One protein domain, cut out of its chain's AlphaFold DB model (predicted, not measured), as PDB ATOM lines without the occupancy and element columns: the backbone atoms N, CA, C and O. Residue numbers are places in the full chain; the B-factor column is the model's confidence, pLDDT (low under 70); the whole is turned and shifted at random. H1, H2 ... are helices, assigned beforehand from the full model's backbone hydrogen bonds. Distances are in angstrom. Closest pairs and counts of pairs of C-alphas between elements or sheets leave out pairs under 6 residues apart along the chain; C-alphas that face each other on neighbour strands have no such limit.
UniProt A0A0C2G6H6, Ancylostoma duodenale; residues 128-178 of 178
ATOM      1  N   ASP A 128      -8.408 -45.196  11.555       92.94
ATOM      2  CA  ASP A 128      -9.700 -44.664  11.972       92.94
ATOM      3  C   ASP A 128      -9.483 -43.572  13.022       92.94
ATOM      4  O   ASP A 128      -8.616 -43.679  13.894       92.94
ATOM      5  N   ILE A 129     -10.246 -42.488  12.912       89.69
ATOM      6  CA  ILE A 129     -10.207 -41.379  13.865       89.69
ATOM      7  C   ILE A 129     -11.529 -41.381  14.617       89.69
ATOM      8  O   ILE A 129     -12.587 -41.191  14.022       89.69
ATOM      9  N   VAL A 130     -11.447 -41.579  15.930       91.00
ATOM     10  CA  VAL A 130     -12.596 -41.553  16.835       91.00
ATOM     11  C   VAL A 130     -12.451 -40.359  17.767       91.00
ATOM     12  O   VAL A 130     -11.419 -40.190  18.422       91.00
ATOM     13  N   TYR A 131     -13.488 -39.530  17.816       88.38
ATOM     14  CA  TYR A 131     -13.598 -38.425  18.760       88.38
ATOM     15  C   TYR A 131     -14.396 -38.903  19.970       88.38
ATOM     16  O   TYR A 131     -15.494 -39.428  19.818       88.38
ATOM     17  N   LEU A 132     -13.822 -38.743  21.161       90.44
ATOM     18  CA  LEU A 132     -14.467 -39.092  22.424       90.44
ATOM     19  C   LEU A 132     -14.952 -37.804  23.091       90.44
ATOM     20  O   LEU A 132     -14.123 -36.982  23.492       90.44
ATOM     21  N   ASP A 133     -16.268 -37.638  23.203       89.75
ATOM     22  CA  ASP A 133     -16.884 -36.574  23.997       89.75
ATOM     23  C   ASP A 133     -17.320 -37.137  25.354       89.75
ATOM     24  O   ASP A 133     -18.102 -38.081  25.441       89.75
ATOM     25  N   ILE A 134     -16.806 -36.546  26.429       91.69
ATOM     26  CA  ILE A 134     -17.101 -36.955  27.808       91.69
ATOM     27  C   ILE A 134     -18.526 -36.594  28.254       91.69
ATOM     28  O   ILE A 134     -18.927 -36.987  29.346       91.69
ATOM     29  N   CYS A 135     -19.278 -35.842  27.446       91.69
ATOM     30  CA  CYS A 135     -20.691 -35.534  27.675       91.69
ATOM     31  C   CYS A 135     -21.652 -36.409  26.843       91.69
ATOM     32  O   CYS A 135     -22.871 -36.253  26.982       91.69
ATOM     33  N   ASP A 136     -21.135 -37.307  25.995       91.19
ATOM     34  CA  ASP A 136     -21.938 -38.163  25.117       91.19
ATOM     35  C   ASP A 136     -22.501 -39.383  25.868       91.19
ATOM     36  O   ASP A 136     -21.808 -40.366  26.144       91.19
ATOM     37  N   ASP A 137     -23.803 -39.338  26.163       89.31
ATOM     38  CA  ASP A 137     -24.519 -40.415  26.857       89.31
ATOM     39  C   ASP A 137     -24.612 -41.712  26.043       89.31
ATOM     40  O   ASP A 137     -24.766 -42.791  26.625       89.31
ATOM     41  N   VAL A 138     -24.533 -41.634  24.710       90.81
ATOM     42  CA  VAL A 138     -24.527 -42.821  23.848       90.81
ATOM     43  C   VAL A 138     -23.212 -43.565  24.025       90.81
ATOM     44  O   VAL A 138     -23.223 -44.786  24.185       90.81
ATOM     45  N   LEU A 139     -22.098 -42.829  24.056       88.38
ATOM     46  CA  LEU A 139     -20.767 -43.389  24.268       88.38
ATOM     47  C   LEU A 139     -20.594 -43.955  25.685       88.38
ATOM     48  O   LEU A 139     -19.996 -45.016  25.854       88.38
ATOM     49  N   ILE A 140     -21.131 -43.274  26.699       88.62
ATOM     50  CA  ILE A 140     -21.057 -43.721  28.098       88.62
ATOM     51  C   ILE A 140     -21.922 -44.971  28.315       88.62
ATOM     52  O   ILE A 140     -21.495 -45.930  28.964       88.62
ATOM     53  N   GLY A 141     -23.127 -44.985  27.744       92.12
ATOM     54  CA  GLY A 141     -24.079 -46.078  27.884       92.12
ATOM     55  C   GLY A 141     -24.769 -46.110  29.253       92.12
ATOM     56  O   GLY A 141     -24.196 -45.822  30.304       92.12
ATOM     57  N   LYS A 142     -26.042 -46.522  29.261       91.50
ATOM     58  CA  LYS A 142     -26.903 -46.466  30.460       91.50
ATOM     59  C   LYS A 142     -26.375 -47.264  31.656       91.50
ATOM     60  O   LYS A 142     -26.621 -46.873  32.789       91.50
ATOM     61  N   CYS A 143     -25.686 -48.381  31.420       90.31
ATOM     62  CA  CYS A 143     -25.164 -49.238  32.488       90.31
ATOM     63  C   CYS A 143     -23.947 -48.644  33.214       90.31
ATOM     64  O   CYS A 143     -23.706 -49.008  34.363       90.31
ATOM     65  N   ASN A 144     -23.211 -47.736  32.567       88.44
ATOM     66  CA  ASN A 144     -22.037 -47.084  33.148       88.44
ATOM     67  C   ASN A 144     -22.342 -45.670  33.659       88.44
ATOM     68  O   ASN A 144     -21.513 -45.093  34.360       88.44
ATOM     69  N   TYR A 145     -23.509 -45.113  33.322       92.31
ATOM     70  CA  TYR A 145     -23.904 -43.783  33.770       92.31
ATOM     71  C   TYR A 145     -24.016 -43.716  35.294       92.31
ATOM     72  O   TYR A 145     -24.728 -44.509  35.921       92.31
ATOM     73  N   ARG A 146     -23.351 -42.718  35.881       92.12
ATOM     74  CA  ARG A 146     -23.495 -42.346  37.288       92.12
ATOM     75  C   ARG A 146     -23.533 -40.822  37.415       92.12
ATOM     76  O   ARG A 146     -22.620 -40.172  36.898       92.12
ATOM     77  N   PRO A 147     -24.544 -40.246  38.092       93.75
ATOM     78  CA  PRO A 147     -24.687 -38.794  38.192       93.75
ATOM     79  C   PRO A 147     -23.517 -38.142  38.939       93.75
ATOM     80  O   PRO A 147     -23.170 -37.000  38.656       93.75
ATOM     81  N   GLU A 148     -22.853 -38.868  39.844       93.12
ATOM     82  CA  GLU A 148     -21.698 -38.371  40.603       93.12
ATOM     83  C   GLU A 148     -20.454 -38.153  39.730       93.12
ATOM     84  O   GLU A 148     -19.558 -37.396  40.102       93.12
ATOM     85  N   THR A 149     -20.383 -38.821  38.575       90.12
ATOM     86  CA  THR A 149     -19.275 -38.715  37.615       90.12
ATOM     87  C   THR A 149     -19.681 -38.003  36.325       90.12
ATOM     88  O   THR A 149     -18.907 -38.014  35.373       90.12
ATOM     89  N   ASP A 150     -20.875 -37.403  36.274       93.19
ATOM     90  CA  ASP A 150     -21.404 -36.727  35.087       93.19
ATOM     91  C   ASP A 150     -20.825 -35.300  34.948       93.19
ATOM     92  O   ASP A 150     -21.143 -34.417  35.757       93.19
ATOM     93  N   PRO A 151     -20.011 -35.013  33.909       93.25
ATOM     94  CA  PRO A 151     -19.436 -33.683  33.691       93.25
ATOM     95  C   PRO A 151     -20.479 -32.586  33.420       93.25
ATOM     96  O   PRO A 151     -20.182 -31.399  33.588       93.25
ATOM     97  N   LYS A 152     -21.697 -32.964  33.012       94.19
ATOM     98  CA  LYS A 152     -22.820 -32.039  32.796       94.19
ATOM     99  C   LYS A 152     -23.448 -31.576  34.105       94.19
ATOM    100  O   LYS A 152     -24.129 -30.559  34.124       94.19
ATOM    101  N   LEU A 153     -23.231 -32.308  35.197       94.88
ATOM    102  CA  LEU A 153     -23.760 -31.981  36.523       94.88
ATOM    103  C   LEU A 153     -22.675 -31.435  37.456       94.88
ATOM    104  O   LEU A 153     -22.965 -30.640  38.352       94.88
ATOM    105  N   PHE A 154     -21.422 -31.819  37.223       94.44
ATOM    106  CA  PHE A 154     -20.295 -31.462  38.072       94.44
ATOM    107  C   PHE A 154     -19.859 -29.990  37.944       94.44
ATOM    108  O   PHE A 154     -19.702 -29.456  36.845       94.44
ATOM    109  N   VAL A 155     -19.565 -29.364  39.090       94.50
ATOM    110  CA  VAL A 155     -18.879 -28.066  39.194       94.50
ATOM    111  C   VAL A 155     -17.707 -28.200  40.160       94.50
ATOM    112  O   VAL A 155     -17.854 -28.667  41.286       94.50
ATOM    113  N   SER A 156     -16.524 -27.766  39.734       92.19
ATOM    114  CA  SER A 156     -15.337 -27.742  40.582       92.19
ATOM    115  C   SER A 156     -15.381 -26.555  41.539       92.19
ATOM    116  O   SER A 156     -15.197 -25.420  41.112       92.19
ATOM    117  N   GLU A 157     -15.487 -26.806  42.842       94.50
ATOM    118  CA  GLU A 157     -15.443 -25.748  43.869       94.50
ATOM    119  C   GLU A 157     -14.139 -24.933  43.831       94.50
ATOM    120  O   GLU A 157     -14.142 -23.722  44.020       94.50
ATOM    121  N   ARG A 158     -13.009 -25.591  43.538       93.69
ATOM    122  CA  ARG A 158     -11.685 -24.950  43.547       93.69
ATOM    123  C   ARG A 158     -11.423 -24.072  42.325       93.69
ATOM    124  O   ARG A 158     -10.665 -23.116  42.417       93.69
ATOM    125  N   THR A 159     -11.955 -24.449  41.164       89.94
ATOM    126  CA  THR A 159     -11.616 -23.788  39.888       89.94
ATOM    127  C   THR A 159     -12.798 -23.095  39.227       89.94
ATOM    128  O   THR A 159     -12.602 -22.399  38.238       89.94
ATOM    129  N   GLY A 160     -14.017 -23.318  39.720       90.50
ATOM    130  CA  GLY A 160     -15.253 -22.853  39.096       90.50
ATOM    131  C   GLY A 160     -15.570 -23.510  37.749       90.50
ATOM    132  O   GLY A 160     -16.497 -23.077  37.077       90.50
ATOM    133  N   ARG A 161     -14.803 -24.522  37.313       90.38
ATOM    134  CA  ARG A 161     -15.031 -25.213  36.032       90.38
ATOM    135  C   ARG A 161     -16.267 -26.100  36.087       90.38
ATOM    136  O   ARG A 161     -16.514 -26.744  37.104       90.38
ATOM    137  N   GLY A 162     -16.939 -26.218  34.948       89.69
ATOM    138  CA  GLY A 162     -18.219 -26.906  34.837       89.69
ATOM    139  C   GLY A 162     -19.389 -25.978  35.184       89.69
ATOM    140  O   GLY A 162     -19.199 -24.864  35.660       89.69
ATOM    141  N   GLN A 163     -20.628 -26.373  34.933       94.25
ATOM    142  CA  GLN A 163     -21.046 -27.593  34.235       94.25
ATOM    143  C   GLN A 163     -20.710 -27.538  32.742       94.25
ATOM    144  O   GLN A 163     -20.757 -26.466  32.132       94.25
ATOM    145  N   LEU A 164     -20.365 -28.681  32.144       92.75
ATOM    146  CA  LEU A 164     -20.152 -28.742  30.699       92.75
ATOM    147  C   LEU A 164     -21.501 -28.704  29.975       92.75
ATOM    148  O   LEU A 164     -22.373 -29.542  30.198       92.75
ATOM    149  N   LYS A 165     -21.677 -27.691  29.124       89.25
ATOM    150  CA  LYS A 165     -22.869 -27.512  28.288       89.25
ATOM    151  C   LYS A 165     -22.707 -28.263  26.958       89.25
ATOM    152  O   LYS A 165     -21.582 -28.614  26.601       89.25
ATOM    153  N   PRO A 166     -23.792 -28.478  26.191       87.50
ATOM    154  CA  PRO A 166     -23.660 -28.850  24.785       87.50
ATOM    155  C   PRO A 166     -22.660 -27.927  24.074       87.50
ATOM    156  O   PRO A 166     -22.586 -26.739  24.399       87.50
ATOM    157  N   ASP A 167     -21.860 -28.482  23.163       86.81
ATOM    158  CA  ASP A 167     -20.812 -27.760  22.424       86.81
ATOM    159  C   ASP A 167     -19.673 -27.185  23.300       86.81
ATOM    160  O   ASP A 167     -18.961 -26.254  22.903       86.81
ATOM    161  N   TRP A 168     -19.450 -27.747  24.498       88.69
ATOM    162  CA  TRP A 168     -18.365 -27.325  25.399       88.69
ATOM    163  C   TRP A 168     -16.983 -27.342  24.728       88.69
ATOM    164  O   TRP A 168     -16.134 -26.517  25.051       88.69
ATOM    165  N   THR A 169     -16.761 -28.240  23.767       86.06
ATOM    166  CA  THR A 169     -15.498 -28.376  23.027       86.06
ATOM    167  C   THR A 169     -15.138 -27.136  22.201       86.06
ATOM    168  O   THR A 169     -13.955 -26.892  21.969       86.06
ATOM    169  N   TYR A 170     -16.126 -26.332  21.794       84.12
ATOM    170  CA  TYR A 170     -15.921 -25.086  21.045       84.12
ATOM    171  C   TYR A 170     -15.836 -23.849  21.944       84.12
ATOM    172  O   TYR A 170     -15.235 -22.848  21.561       84.12
ATOM    173  N   SER A 171     -16.451 -23.902  23.127       82.06
ATOM    174  CA  SER A 171     -16.523 -22.767  24.056       82.06
ATOM    175  C   SER A 171     -15.455 -22.802  25.154       82.06
ATOM    176  O   SER A 171     -15.187 -21.774  25.776       82.06
ATOM    177  N   ALA A 172     -14.831 -23.958  25.400       79.88
ATOM    178  CA  ALA A 172     -13.820 -24.125  26.434       79.88
ATOM    179  C   ALA A 172     -12.404 -23.793  25.938       79.88
ATOM    180  O   ALA A 172     -11.972 -24.226  24.871       79.88
ATOM    181  N   THR A 173     -11.637 -23.088  26.772       78.62
ATOM    182  CA  THR A 173     -10.198 -22.875  26.566       78.62
ATOM    183  C   THR A 173      -9.398 -24.045  27.165       78.62
ATOM    184  O   THR A 173      -9.582 -24.348  28.351       78.62
ATOM    185  N   PRO A 174      -8.497 -24.701  26.403       75.19
ATOM    186  CA  PRO A 174      -7.650 -25.774  26.917       75.19
ATOM    187  C   PRO A 174      -6.789 -25.339  28.106       75.19
ATOM    188  O   PRO A 174      -6.245 -24.236  28.163       75.19
ATOM    189  N   VAL A 175      -6.631 -26.247  29.064       65.25
ATOM    190  CA  VAL A 175      -5.831 -26.020  30.267       65.25
ATOM    191  C   VAL A 175      -4.375 -26.319  29.924       65.25
ATOM    192  O   VAL A 175      -4.018 -27.475  29.732       65.25
ATOM    193  N   GLY A 176      -3.552 -25.277  29.804       56.41
ATOM    194  CA  GLY A 176      -2.150 -25.393  29.371       56.41
ATOM    195  C   GLY A 176      -1.634 -24.213  28.541       56.41
ATOM    196  O   GLY A 176      -0.468 -24.217  28.171       56.41
ATOM    197  N   GLN A 177      -2.480 -23.216  28.257       45.88
ATOM    198  CA  GLN A 177      -2.099 -21.947  27.617       45.88
ATOM    199  C   GLN A 177      -1.838 -20.805  28.626       45.88
ATOM    200  O   GLN A 177      -2.049 -19.642  28.292       45.88
ATOM    201  N   GLN A 178      -1.438 -21.117  29.866       35.62
ATOM    202  CA  GLN A 178      -1.051 -20.116  30.874       35.62
ATOM    203  C   GLN A 178       0.463 -20.041  31.018       35.62
ATOM    204  O   GLN A 178       1.086 -21.127  31.035       35.62
TER     205      GLN A 178
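This is residues 128 to 178 of the 178 residues of a protein of Ancylostoma duodenale (UniProt A0A0C2G6H6). There is little regular structure here: a loose, flat, winding chain of loops with two one-turn helices set apart, H1 and then H2. The long link between them swings away from H1 and, at residues 153 to 163, runs out and folds back toward H2, after which a tail, residues 173 to 178, sticks out. The printed part has 51 residues, 8 of them in the two named helices, and no named strand; its class is all helix. It is loose, with a radius of gyration of the C-alphas of 12.6 A, and spans 36 by 31 by 16 A.

From Asp 128 at (-9.700, -44.664, 11.972), the printed part reaches H1, residues 137 to 140, 4.9 A from first to last C-alpha. H2, residues 168 to 171, is 5.1 A long and ends with C-alpha 171 at (-16.523, -22.767, 24.056).

H1 and H2 are apart. Both are too short for an O i to N i+4 pair; of their single O i to N i+3 pairs, that of H2 is within hydrogen-bond range and that of H1 is not.

The C-alphas farthest apart, those of Cys 143 and Gln 178, are 37.8 A apart. The link from H1 to H2, 27 residues, is long. The printed part has no cut. Mean pLDDT of the printed part is 86.9; residues 175 to 178 are under 70.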